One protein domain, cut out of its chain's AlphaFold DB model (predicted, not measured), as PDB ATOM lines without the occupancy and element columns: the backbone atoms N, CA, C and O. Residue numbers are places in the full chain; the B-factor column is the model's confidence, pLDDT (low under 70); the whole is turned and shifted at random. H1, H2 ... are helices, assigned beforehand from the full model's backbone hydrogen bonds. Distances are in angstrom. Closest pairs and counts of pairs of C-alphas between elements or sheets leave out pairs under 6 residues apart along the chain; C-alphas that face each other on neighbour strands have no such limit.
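What this domain is: This is residues 4 to 84 of the 85 residues of the protein "Glyco_hydro_3 domain-containing protein" of Desulfobacteraceae bacterium (UniProt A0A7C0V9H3). The model is an open arch of helices: H1 and H2 pack together as one foot, H3 leads away from them as a long arm, and H4 hangs free at the far end, with an empty gap between it and the foot. The first part of H3 belongs to the body with H1 and H2, while residues 53 to 84 stick out from it. The printed part has 81 residues with four named helices, H1, H2, H3 and H4 in chain order, and no named strand; the class is all helix. The whole is only just loose, close to extended, with a radius of gyration of the C-alphas of 17.3 A, and it spans 44 by 32 by 19 A.

Where its parts are: H1 holds residues 4 to 9 and begins at C-alpha 4, at (-40.824, 27.230, -12.710); it is 8.8 A long from first to last C-alpha. H2 holds residues 21 to 36 and is 22.5 A long. H3, the longest helix by residues, holds residues 42 to 59, starts at C-alpha 42, at (-25.201, 23.504, -13.126), and is 26.0 A long. H4 holds residues 67 to 83, is 24.7 A long and ends at C-alpha 83, at (-53.252, 34.850, -45.085).

How they stand to each other: H1 and H2 touch, and their closest C-alphas are those of Ala 4 and Ser 27, 5.8 A apart. H2 touches H1 with residues 27 to 34 alone. The two run the same way at a steep tilt of 37 degrees, only just steep. H2 and H3 are close but not clearly touching, with the C-alphas of Leu 35 and Lys 42 closest at 6.9 A; they run opposite ways at a steep tilt of 53 degrees. H1 and H3 are near each other, with 5 pairs of C-alphas within 10 A. H4 is apart from H1, H2 and H3. In H1, H2 and H3 every O i to N i+4 pair is within hydrogen-bond range; in H4 12 of 13 are.

The domain as a whole: The C-alphas of Gly 38 and Glu 83 are the two farthest apart, at 46.7 A. Residues 53 to 84 stand free, of which 53 to 59 belong to H3 and 67 to 83 to H4; the body without them spans 29 by 24 by 15 A. The link from H1 to H2 is long, with 11 residues, that from H2 to H3 is tight, with 5, and that from H3 to H4 is short, with 7. The printed part has no cut. The mean pLDDT of the printed part is 88.0, and residue 62 and residues 77 to 84 are under 70.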
ATOM      1  N   ALA A   4     -41.823  27.820 -11.819       92.88
ATOM      2  CA  ALA A   4     -40.824  27.230 -12.710       92.88
ATOM      3  C   ALA A   4     -39.542  26.815 -11.966       92.88
ATOM      4  O   ALA A   4     -39.013  25.726 -12.182       92.88
ATOM      5  N   LEU A   5     -39.074  27.663 -11.045       93.31
ATOM      6  CA  LEU A   5     -37.908  27.377 -10.214       93.31
ATOM      7  C   LEU A   5     -38.178  26.208  -9.261       93.31
ATOM      8  O   LEU A   5     -37.389  25.269  -9.208       93.31
ATOM      9  N   SER A   6     -39.321  26.237  -8.571       94.38
ATOM     10  CA  SER A   6     -39.721  25.164  -7.656       94.38
ATOM     11  C   SER A   6     -39.882  23.822  -8.371       94.38
ATOM     12  O   SER A   6     -39.490  22.795  -7.828       94.38
ATOM     13  N   ALA A   7     -40.386  23.810  -9.606       95.50
ATOM     14  CA  ALA A   7     -40.474  22.596 -10.411       95.50
ATOM     15  C   ALA A   7     -39.085  22.014 -10.740       95.50
ATOM     16  O   ALA A   7     -38.869  20.808 -10.599       95.50
ATOM     17  N   ILE A   8     -38.115  22.853 -11.123       94.94
ATOM     18  CA  ILE A   8     -36.738  22.399 -11.379       94.94
ATOM     19  C   ILE A   8     -36.098  21.857 -10.100       94.94
ATOM     20  O   ILE A   8     -35.510  20.772 -10.134       94.94
ATOM     21  N   GLU A   9     -36.230  22.572  -8.982       92.50
ATOM     22  CA  GLU A   9     -35.742  22.135  -7.666       92.50
ATOM     23  C   GLU A   9     -36.374  20.793  -7.254       92.50
ATOM     24  O   GLU A   9     -35.667  19.918  -6.760       92.50
ATOM     25  N   ALA A  10     -37.654  20.574  -7.570       94.75
ATOM     26  CA  ALA A  10     -38.369  19.318  -7.331       94.75
ATOM     27  C   ALA A  10     -37.972  18.157  -8.269       94.75
ATOM     28  O   ALA A  10     -38.467  17.045  -8.107       94.75
ATOM     29  N   GLY A  11     -37.090  18.380  -9.251       95.19
ATOM     30  CA  GLY A  11     -36.579  17.315 -10.124       95.19
ATOM     31  C   GLY A  11     -37.198  17.244 -11.525       95.19
ATOM     32  O   GLY A  11     -36.782  16.391 -12.314       95.19
ATOM     33  N   VAL A  12     -38.119  18.155 -11.872       97.38
ATOM     34  CA  VAL A  12     -38.740  18.223 -13.208       97.38
ATOM     35  C   VAL A  12     -37.692  18.511 -14.286       97.38
ATOM     36  O   VAL A  12     -36.816  19.357 -14.108       97.38
ATOM     37  N   ASP A  13     -37.782  17.806 -15.414       97.75
ATOM     38  CA  ASP A  13     -36.841  17.947 -16.534       97.75
ATOM     39  C   ASP A  13     -37.282  18.955 -17.585       97.75
ATOM     40  O   ASP A  13     -36.451  19.637 -18.178       97.75
ATOM     41  N   LEU A  14     -38.587  19.035 -17.825       95.62
ATOM     42  CA  LEU A  14     -39.165  19.822 -18.900       95.62
ATOM     43  C   LEU A  14     -40.323  20.648 -18.353       95.62
ATOM     44  O   LEU A  14     -41.255  20.109 -17.760       95.62
ATOM     45  N   LEU A  15     -40.261  21.959 -18.570       94.12
ATOM     46  CA  LEU A  15     -41.351  22.874 -18.261       94.12
ATOM     47  C   LEU A  15     -42.182  23.094 -19.520       94.12
ATOM     48  O   LEU A  15     -41.651  23.505 -20.552       94.12
ATOM     49  N   LEU A  16     -43.483  22.839 -19.423       93.62
ATOM     50  CA  LEU A  16     -44.434  23.133 -20.486       93.62
ATOM     51  C   LEU A  16     -45.132  24.457 -20.168       93.62
ATOM     52  O   LEU A  16     -45.866  24.555 -19.187       93.62
ATOM     53  N   ILE A  17     -44.891  25.481 -20.988       89.88
ATOM     54  CA  ILE A  17     -45.518  26.800 -20.859       89.88
ATOM     55  C   ILE A  17     -46.257  27.081 -22.163       89.88
ATOM     56  O   ILE A  17     -45.644  27.397 -23.179       89.88
ATOM     57  N   CYS A  18     -47.579  26.927 -22.140       85.81
ATOM     58  CA  CYS A  18     -48.432  27.155 -23.301       85.81
ATOM     59  C   CYS A  18     -49.075  28.554 -23.229       85.81
ATOM     60  O   CYS A  18     -49.443  29.027 -22.155       85.81
ATOM     61  N   HIS A  19     -49.232  29.201 -24.388       82.19
ATOM     62  CA  HIS A  19     -50.042  30.410 -24.641       82.19
ATOM     63  C   HIS A  19     -49.510  31.778 -24.183       82.19
ATOM     64  O   HIS A  19     -49.783  32.759 -24.870       82.19
ATOM     65  N   SER A  20     -48.741  31.886 -23.097       86.38
ATOM     66  CA  SER A  20     -48.236  33.191 -22.630       86.38
ATOM     67  C   SER A  20     -46.735  33.360 -22.875       86.38
ATOM     68  O   SER A  20     -45.903  32.736 -22.211       86.38
ATOM     69  N   HIS A  21     -46.395  34.248 -23.815       85.56
ATOM     70  CA  HIS A  21     -45.015  34.674 -24.064       85.56
ATOM     71  C   HIS A  21     -44.403  35.325 -22.819       85.56
ATOM     72  O   HIS A  21     -43.259  35.048 -22.472       85.56
ATOM     73  N   GLU A  22     -45.181  36.132 -22.097       89.00
ATOM     74  CA  GLU A  22     -44.747  36.767 -20.851       89.00
ATOM     75  C   GLU A  22     -44.388  35.731 -19.782       89.00
ATOM     76  O   GLU A  22     -43.344  35.844 -19.141       89.00
ATOM     77  N   ASN A  23     -45.195  34.673 -19.638       88.81
ATOM     78  CA  ASN A  23     -44.913  33.588 -18.696       88.81
ATOM     79  C   ASN A  23     -43.641  32.829 -19.078       88.81
ATOM     80  O   ASN A  23     -42.884  32.425 -18.190       88.81
ATOM     81  N   PHE A  24     -43.391  32.651 -20.380       91.56
ATOM     82  CA  PHE A  24     -42.144  32.069 -20.864       91.56
ATOM     83  C   PHE A  24     -40.945  32.934 -20.464       91.56
ATOM     84  O   PHE A  24     -40.051  32.436 -19.781       91.56
ATOM     85  N   PHE A  25     -40.948  34.227 -20.811       93.44
ATOM     86  CA  PHE A  25     -39.834  35.130 -20.506       93.44
ATOM     87  C   PHE A  25     -39.599  35.268 -19.000       93.44
ATOM     88  O   PHE A  25     -38.464  35.139 -18.546       93.44
ATOM     89  N   CYS A  26     -40.662  35.435 -18.209       92.62
ATOM     90  CA  CYS A  26     -40.554  35.501 -16.752       92.62
ATOM     91  C   CYS A  26     -39.931  34.227 -16.163       92.62
ATOM     92  O   CYS A  26     -39.071  34.306 -15.283       92.62
ATOM     93  N   SER A  27     -40.345  33.051 -16.646       93.19
ATOM     94  CA  SER A  27     -39.812  31.768 -16.175       93.19
ATOM     95  C   SER A  27     -38.351  31.589 -16.577       93.19
ATOM     96  O   SER A  27     -37.529  31.222 -15.739       93.19
ATOM     97  N   TYR A  28     -38.018  31.892 -17.833       94.50
ATOM     98  CA  TYR A  28     -36.659  31.820 -18.359       94.50
ATOM     99  C   TYR A  28     -35.693  32.703 -17.556       94.50
ATOM    100  O   TYR A  28     -34.696  32.208 -17.029       94.50
ATOM    101  N   GLU A  29     -36.035  33.980 -17.373       95.75
ATOM    102  CA  GLU A  29     -35.221  34.945 -16.628       95.75
ATOM    103  C   GLU A  29     -35.029  34.547 -15.161       95.75
ATOM    104  O   GLU A  29     -33.936  34.676 -14.604       95.75
ATOM    105  N   ALA A  30     -36.084  34.036 -14.517       94.56
ATOM    106  CA  ALA A  30     -36.004  33.578 -13.135       94.56
ATOM    107  C   ALA A  30     -35.042  32.390 -12.980       94.56
ATOM    108  O   ALA A  30     -34.263  32.349 -12.023       94.56
ATOM    109  N   ILE A  31     -35.074  31.443 -13.923       95.19
ATOM    110  CA  ILE A  31     -34.186  30.276 -13.929       95.19
ATOM    111  C   ILE A  31     -32.743  30.703 -14.209       95.19
ATOM    112  O   ILE A  31     -31.842  30.272 -13.489       95.19
ATOM    113  N   LEU A  32     -32.522  31.573 -15.199       95.81
ATOM    114  CA  LEU A  32     -31.191  32.070 -15.554       95.81
ATOM    115  C   LEU A  32     -30.525  32.764 -14.360       95.81
ATOM    116  O   LEU A  32     -29.434  32.374 -13.948       95.81
ATOM    117  N   LYS A  33     -31.233  33.699 -13.715       96.75
ATOM    118  CA  LYS A  33     -30.733  34.394 -12.519       96.75
ATOM    119  C   LYS A  33     -30.471  33.439 -11.357       96.75
ATOM    120  O   LYS A  33     -29.514  33.628 -10.610       96.75
ATOM    121  N   ALA A  34     -31.310  32.419 -11.171       95.56
ATOM    122  CA  ALA A  34     -31.092  31.409 -10.138       95.56
ATOM    123  C   ALA A  34     -29.844  30.554 -10.418       95.56
ATOM    124  O   ALA A  34     -29.128  30.211  -9.479       95.56
ATOM    125  N   LEU A  35     -29.552  30.251 -11.685       95.44
ATOM    126  CA  LEU A  35     -28.341  29.538 -12.095       95.44
ATOM    127  C   LEU A  35     -27.082  30.398 -11.902       95.44
ATOM    128  O   LEU A  35     -26.102  29.928 -11.330       95.44
ATOM    129  N   GLU A  36     -27.116  31.662 -12.334       97.06
ATOM    130  CA  GLU A  36     -26.003  32.615 -12.192       97.06
ATOM    131  C   GLU A  36     -25.635  32.860 -10.727       97.06
ATOM    132  O   GLU A  36     -24.460  32.935 -10.377       97.06
ATOM    133  N   ARG A  37     -26.645  32.928  -9.854       96.62
ATOM    134  CA  ARG A  37     -26.471  33.109  -8.406       96.62
ATOM    135  C   ARG A  37     -26.143  31.811  -7.662       96.62
ATOM    136  O   ARG A  37     -26.037  31.836  -6.442       96.62
ATOM    137  N   GLY A  38     -26.045  30.678  -8.360       95.00
ATOM    138  CA  GLY A  38     -25.769  29.372  -7.756       95.00
ATOM    139  C   GLY A  38     -26.917  28.787  -6.924       95.00
ATOM    140  O   GLY A  38     -26.716  27.795  -6.231       95.00
ATOM    141  N   LYS A  39     -28.125  29.364  -6.996       94.50
ATOM    142  CA  LYS A  39     -29.326  28.823  -6.339       94.50
ATOM    143  C   LYS A  39     -29.763  27.496  -6.968       94.50
ATOM    144  O   LYS A  39     -30.208  26.602  -6.260       94.50
ATOM    145  N   ILE A  40     -29.604  27.358  -8.285       94.81
ATOM    146  CA  ILE A  40     -29.648  26.062  -8.972       94.81
ATOM    147  C   ILE A  40     -28.218  25.690  -9.357       94.81
ATOM    148  O   ILE A  40     -27.498  26.505  -9.932       94.81
ATOM    149  N   SER A  41     -27.806  24.452  -9.087       95.50
ATOM    150  CA  SER A  41     -26.503  23.968  -9.542       95.50
ATOM    151  C   SER A  41     -26.504  23.685 -11.049       95.50
ATOM    152  O   SER A  41     -27.490  23.215 -11.623       95.50
ATOM    153  N   LYS A  42     -25.361  23.894 -11.713       95.75
ATOM    154  CA  LYS A  42     -25.201  23.504 -13.126       95.75
ATOM    155  C   LYS A  42     -25.432  22.005 -13.334       95.75
ATOM    156  O   LYS A  42     -25.982  21.608 -14.358       95.75
ATOM    157  N   ASP A  43     -25.071  21.179 -12.356       96.94
ATOM    158  CA  ASP A  43     -25.248  19.728 -12.438       96.94
ATOM    159  C   ASP A  43     -26.719  19.311 -12.385       96.94
ATOM    160  O   ASP A  43     -27.113  18.375 -13.086       96.94
ATOM    161  N   ARG A  44     -27.569  20.061 -11.666       95.88
ATOM    162  CA  ARG A  44     -29.022  19.869 -11.713       95.88
ATOM    163  C   ARG A  44     -29.543  20.012 -13.143       95.88
ATOM    164  O   ARG A  44     -30.305  19.153 -13.582       95.88
ATOM    165  N   ILE A  45     -29.096  21.031 -13.879       96.12
ATOM    166  CA  ILE A  45     -29.475  21.251 -15.285       96.12
ATOM    167  C   ILE A  45     -28.879  20.174 -16.203       96.12
ATOM    168  O   ILE A  45     -29.592  19.615 -17.038       96.12
ATOM    169  N   ARG A  46     -27.599  19.821 -16.026       97.75
ATOM    170  CA  ARG A  46     -26.939  18.764 -16.817       97.75
ATOM    171  C   ARG A  46     -27.630  17.407 -16.679       97.75
ATOM    172  O   ARG A  46     -27.795  16.719 -17.680       97.75
ATOM    173  N   SER A  47     -28.081  17.044 -15.478       97.75
ATOM    174  CA  SER A  47     -28.836  15.803 -15.237       97.75
ATOM    175  C   SER A  47     -30.152  15.758 -16.023       97.75
ATOM    176  O   SER A  47     -30.499  14.717 -16.590       97.75
ATOM    177  N   SER A  48     -30.873  16.881 -16.104       97.81
ATOM    178  CA  SER A  48     -32.076  16.972 -16.940       97.81
ATOM    179  C   SER A  48     -31.747  16.879 -18.423       97.81
ATOM    180  O   SER A  48     -32.374  16.101 -19.138       97.81
ATOM    181  N   LEU A  49     -30.720  17.600 -18.885       97.75
ATOM    182  CA  LEU A  49     -30.277  17.538 -20.279       97.75
ATOM    183  C   LEU A  49     -29.873  16.121 -20.694       97.75
ATOM    184  O   LEU A  49     -30.241  15.684 -21.779       97.75
ATOM    185  N   TYR A  50     -29.184  15.381 -19.823       97.94
ATOM    186  CA  TYR A  50     -28.838  13.982 -20.067       97.94
ATOM    187  C   TYR A  50     -30.086  13.110 -20.287       97.94
ATOM    188  O   TYR A  50     -30.172  12.394 -21.285       97.94
ATOM    189  N   ARG A  51     -31.090  13.208 -19.404       98.12
ATOM    190  CA  ARG A  51     -32.350  12.449 -19.524       98.12
ATOM    191  C   ARG A  51     -33.132  12.823 -20.781       98.12
ATOM    192  O   ARG A  51     -33.591  11.934 -21.495       98.12
ATOM    193  N   ILE A  52     -33.230  14.118 -21.082       97.38
ATOM    194  CA  ILE A  52     -33.895  14.620 -22.290       97.38
ATOM    195  C   ILE A  52     -33.186  14.105 -23.544       97.38
ATOM    196  O   ILE A  52     -33.846  13.603 -24.451       97.38
ATOM    197  N   ASN A  53     -31.856  14.182 -23.597       96.00
ATOM    198  CA  ASN A  53     -31.086  13.706 -24.744       96.00
ATOM    199  C   ASN A  53     -31.239  12.198 -24.940       96.00
ATOM    200  O   ASN A  53     -31.464  11.773 -26.066       96.00
ATOM    201  N   ARG A  54     -31.245  11.406 -23.863       96.12
ATOM    202  CA  ARG A  54     -31.496   9.962 -23.944       96.12
ATOM    203  C   ARG A  54     -32.867   9.637 -24.549       96.12
ATOM    204  O   ARG A  54     -32.996   8.686 -25.313       96.12
ATOM    205  N   VAL A  55     -33.900  10.414 -24.216       96.12
ATOM    206  CA  VAL A  55     -35.229  10.268 -24.838       96.12
ATOM    207  C   VAL A  55     -35.173  10.674 -26.309       96.12
ATOM    208  O   VAL A  55     -35.653   9.930 -27.158       96.12
ATOM    209  N   LYS A  56     -34.545  11.808 -26.634       93.38
ATOM    210  CA  LYS A  56     -34.380  12.249 -28.026       93.38
ATOM    211  C   LYS A  56     -33.656  11.203 -28.870       93.38
ATOM    212  O   LYS A  56     -34.130  10.883 -29.943       93.38
ATOM    213  N   GLU A  57     -32.574  10.619 -28.375       92.75
ATOM    214  CA  GLU A  57     -31.826   9.568 -29.079       92.75
ATOM    215  C   GLU A  57     -32.648   8.304 -29.325       92.75
ATOM    216  O   GLU A  57     -32.415   7.605 -30.305       92.75
ATOM    217  N   ARG A  58     -33.619   8.014 -28.456       93.31
ATOM    218  CA  ARG A  58     -34.498   6.854 -28.605       93.31
ATOM    219  C   ARG A  58     -35.593   7.056 -29.654       93.31
ATOM    220  O   ARG A  58     -36.026   6.075 -30.246       93.31
ATOM    221  N   TYR A  59     -36.084   8.284 -29.818       91.94
ATOM    222  CA  TYR A  59     -37.307   8.558 -30.586       91.94
ATOM    223  C   TYR A  59     -37.120   9.500 -31.777       91.94
ATOM    224  O   TYR A  59     -38.016   9.601 -32.608       91.94
ATOM    225  N   ILE A  60     -36.000  10.214 -31.858       87.75
ATOM    226  CA  ILE A  60     -35.686  11.117 -32.963       87.75
ATOM    227  C   ILE A  60     -34.626  10.438 -33.819       87.75
ATOM    228  O   ILE A  60     -33.485  10.262 -33.388       87.75
ATOM    229  N   GLU A  61     -35.002  10.084 -35.045       77.25
ATOM    230  CA  GLU A  61     -34.044   9.641 -36.050       77.25
ATOM    231  C   GLU A  61     -33.086  10.791 -36.375       77.25
ATOM    232  O   GLU A  61     -33.496  11.893 -36.749       77.25
ATOM    233  N   LYS A  62     -31.786  10.542 -36.215       69.50
ATOM    234  CA  LYS A  62     -30.743  11.456 -36.685       69.50
ATOM    235  C   LYS A  62     -30.572  11.228 -38.188       69.50
ATOM    236  O   LYS A  62     -29.715  10.455 -38.597       69.50
ATOM    237  N   GLY A  63     -31.446  11.839 -38.980       70.62
ATOM    238  CA  GLY A  63     -31.298  11.925 -40.432       70.62
ATOM    239  C   GLY A  63     -30.479  13.146 -40.846       70.62
ATOM    240  O   GLY A  63     -30.315  14.088 -40.064       70.62
ATOM    241  N   ASP A  64     -29.999  13.145 -42.088       77.94
ATOM    242  CA  ASP A  64     -29.462  14.354 -42.702       77.94
ATOM    243  C   ASP A  64     -30.552  15.432 -42.746       77.94
ATOM    244  O   ASP A  64     -31.709  15.177 -43.093       77.94
ATOM    245  N   LEU A  65     -30.187  16.656 -42.361       74.06
ATOM    246  CA  LEU A  65     -31.085  17.799 -42.466       74.06
ATOM    247  C   LEU A  65     -31.275  18.132 -43.947       74.06
ATOM    248  O   LEU A  65     -30.407  18.745 -44.568       74.06
ATOM    249  N   ASP A  66     -32.430  17.769 -44.497       85.12
ATOM    250  CA  ASP A  66     -32.849  18.253 -45.807       85.12
ATOM    251  C   ASP A  66     -33.135  19.759 -45.717       85.12
ATOM    252  O   ASP A  66     -34.205  20.212 -45.296       85.12
ATOM    253  N   ILE A  67     -32.135  20.548 -46.101       83.06
ATOM    254  CA  ILE A  67     -32.193  22.008 -46.071       83.06
ATOM    255  C   ILE A  67     -33.324  22.568 -46.945       83.06
ATOM    256  O   ILE A  67     -33.828  23.654 -46.653       83.06
ATOM    257  N   TYR A  68     -33.749  21.851 -47.990       84.62
ATOM    258  CA  TYR A  68     -34.861  22.276 -48.838       84.62
ATOM    259  C   TYR A  68     -36.190  22.083 -48.117       84.62
ATOM    260  O   TYR A  68     -36.976  23.027 -48.050       84.62
ATOM    261  N   ARG A  69     -36.385  20.935 -47.461       82.38
ATOM    262  CA  ARG A  69     -37.561  20.685 -46.616       82.38
ATOM    263  C   ARG A  69     -37.665  21.668 -45.447       82.38
ATOM    264  O   ARG A  69     -38.757  22.110 -45.094       82.38
ATOM    265  N   VAL A  70     -36.531  22.042 -44.851       84.81
ATOM    266  CA  VAL A  70     -36.492  23.070 -43.798       84.81
ATOM    267  C   VAL A  70     -36.934  24.428 -44.348       84.81
ATOM    268  O   VAL A  70     -37.765  25.090 -43.727       84.81
ATOM    269  N   LYS A  71     -36.413  24.844 -45.510       85.38
ATOM    270  CA  LYS A  71     -36.813  26.103 -46.158       85.38
ATOM    271  C   LYS A  71     -38.304  26.128 -46.480       85.38
ATOM    272  O   LYS A  71     -38.965  27.100 -46.131       85.38
ATOM    273  N   GLU A  72     -38.825  25.046 -47.053       86.12
ATOM    274  CA  GLU A  72     -40.245  24.907 -47.380       86.12
ATOM    275  C   GLU A  72     -41.133  25.105 -46.143       86.12
ATOM    276  O   GLU A  72     -42.018  25.955 -46.161       86.12
ATOM    277  N   TYR A  73     -40.835  24.431 -45.026       82.31
ATOM    278  CA  TYR A  73     -41.590  24.587 -43.774       82.31
ATOM    279  C   TYR A  73     -41.645  26.043 -43.276       82.31
ATOM    280  O   TYR A  73     -42.678  26.510 -42.785       82.31
ATOM    281  N   PHE A  74     -40.533  26.778 -43.380       83.94
ATOM    282  CA  PHE A  74     -40.474  28.169 -42.925       83.94
ATOM    283  C   PHE A  74     -41.110  29.161 -43.908       83.94
ATOM    284  O   PHE A  74     -41.692  30.157 -43.463       83.94
ATOM    285  N   ASP A  75     -41.043  28.902 -45.212       84.06
ATOM    286  CA  ASP A  75     -41.727  29.718 -46.218       84.06
ATOM    287  C   ASP A  75     -43.249  29.508 -46.176       84.06
ATOM    288  O   ASP A  75     -44.004  30.483 -46.257       84.06
ATOM    289  N   ASP A  76     -43.705  28.280 -45.923       75.00
ATOM    290  CA  ASP A  76     -45.123  27.951 -45.766       75.00
ATOM    291  C   ASP A  76     -45.716  28.604 -44.500       75.00
ATOM    292  O   ASP A  76     -46.764  29.251 -44.533       75.00
ATOM    293  N   LYS A  77     -44.961  28.612 -43.392       67.62
ATOM    294  CA  LYS A  77     -45.312  29.381 -42.181       67.62
ATOM    295  C   LYS A  77     -45.441  30.885 -42.434       67.62
ATOM    296  O   LYS A  77     -46.336  31.514 -41.861       67.62
ATOM    297  N   LYS A  78     -44.581  31.480 -43.275       68.62
ATOM    298  CA  LYS A  78     -44.698  32.896 -43.691       68.62
ATOM    299  C   LYS A  78     -45.925  33.154 -44.558       68.62
ATOM    300  O   LYS A  78     -46.370  34.298 -44.653       68.62
ATOM    301  N   ARG A  79     -46.422  32.138 -45.261       59.31
ATOM    302  CA  ARG A  79     -47.637  32.232 -46.068       59.31
ATOM    303  C   ARG A  79     -48.879  32.178 -45.180       59.31
ATOM    304  O   ARG A  79     -49.685  33.101 -45.228       59.31
ATOM    305  N   TYR A  80     -48.921  31.226 -44.251       56.28
ATOM    306  CA  TYR A  80     -49.995  31.096 -43.260       56.28
ATOM    307  C   TYR A  80     -50.177  32.352 -42.393       56.28
ATOM    308  O   TYR A  80     -51.296  32.768 -42.107       56.28
ATOM    309  N   SER A  81     -49.075  32.992 -41.994       59.06
ATOM    310  CA  SER A  81     -49.110  34.229 -41.198       59.06
ATOM    311  C   SER A  81     -49.473  35.485 -42.000       59.06
ATOM    312  O   SER A  81     -49.852  36.483 -41.396       59.06
ATOM    313  N   ARG A  82     -49.407  35.443 -43.340       58.22
ATOM    314  CA  ARG A  82     -49.879  36.522 -44.227       58.22
ATOM    315  C   ARG A  82     -51.344  36.373 -44.635       58.22
ATOM    316  O   ARG A  82     -51.984  37.383 -44.879       58.22
ATOM    317  N   GLU A  83     -51.857  35.147 -44.709       56.56
ATOM    318  CA  GLU A  83     -53.252  34.850 -45.085       56.56
ATOM    319  C   GLU A  83     -54.221  34.856 -43.877       56.56
ATOM    320  O   GLU A  83     -55.428  34.753 -44.062       56.56
ATOM    321  N   SER A  84     -53.711  35.001 -42.645       52.28
ATOM    322  CA  SER A  84     -54.504  35.039 -41.397       52.28
ATOM    323  C   SER A  84     -54.695  36.453 -40.810       52.28
ATOM    324  O   SER A  84     -54.993  36.573 -39.619       52.28
TER     325      SER A  84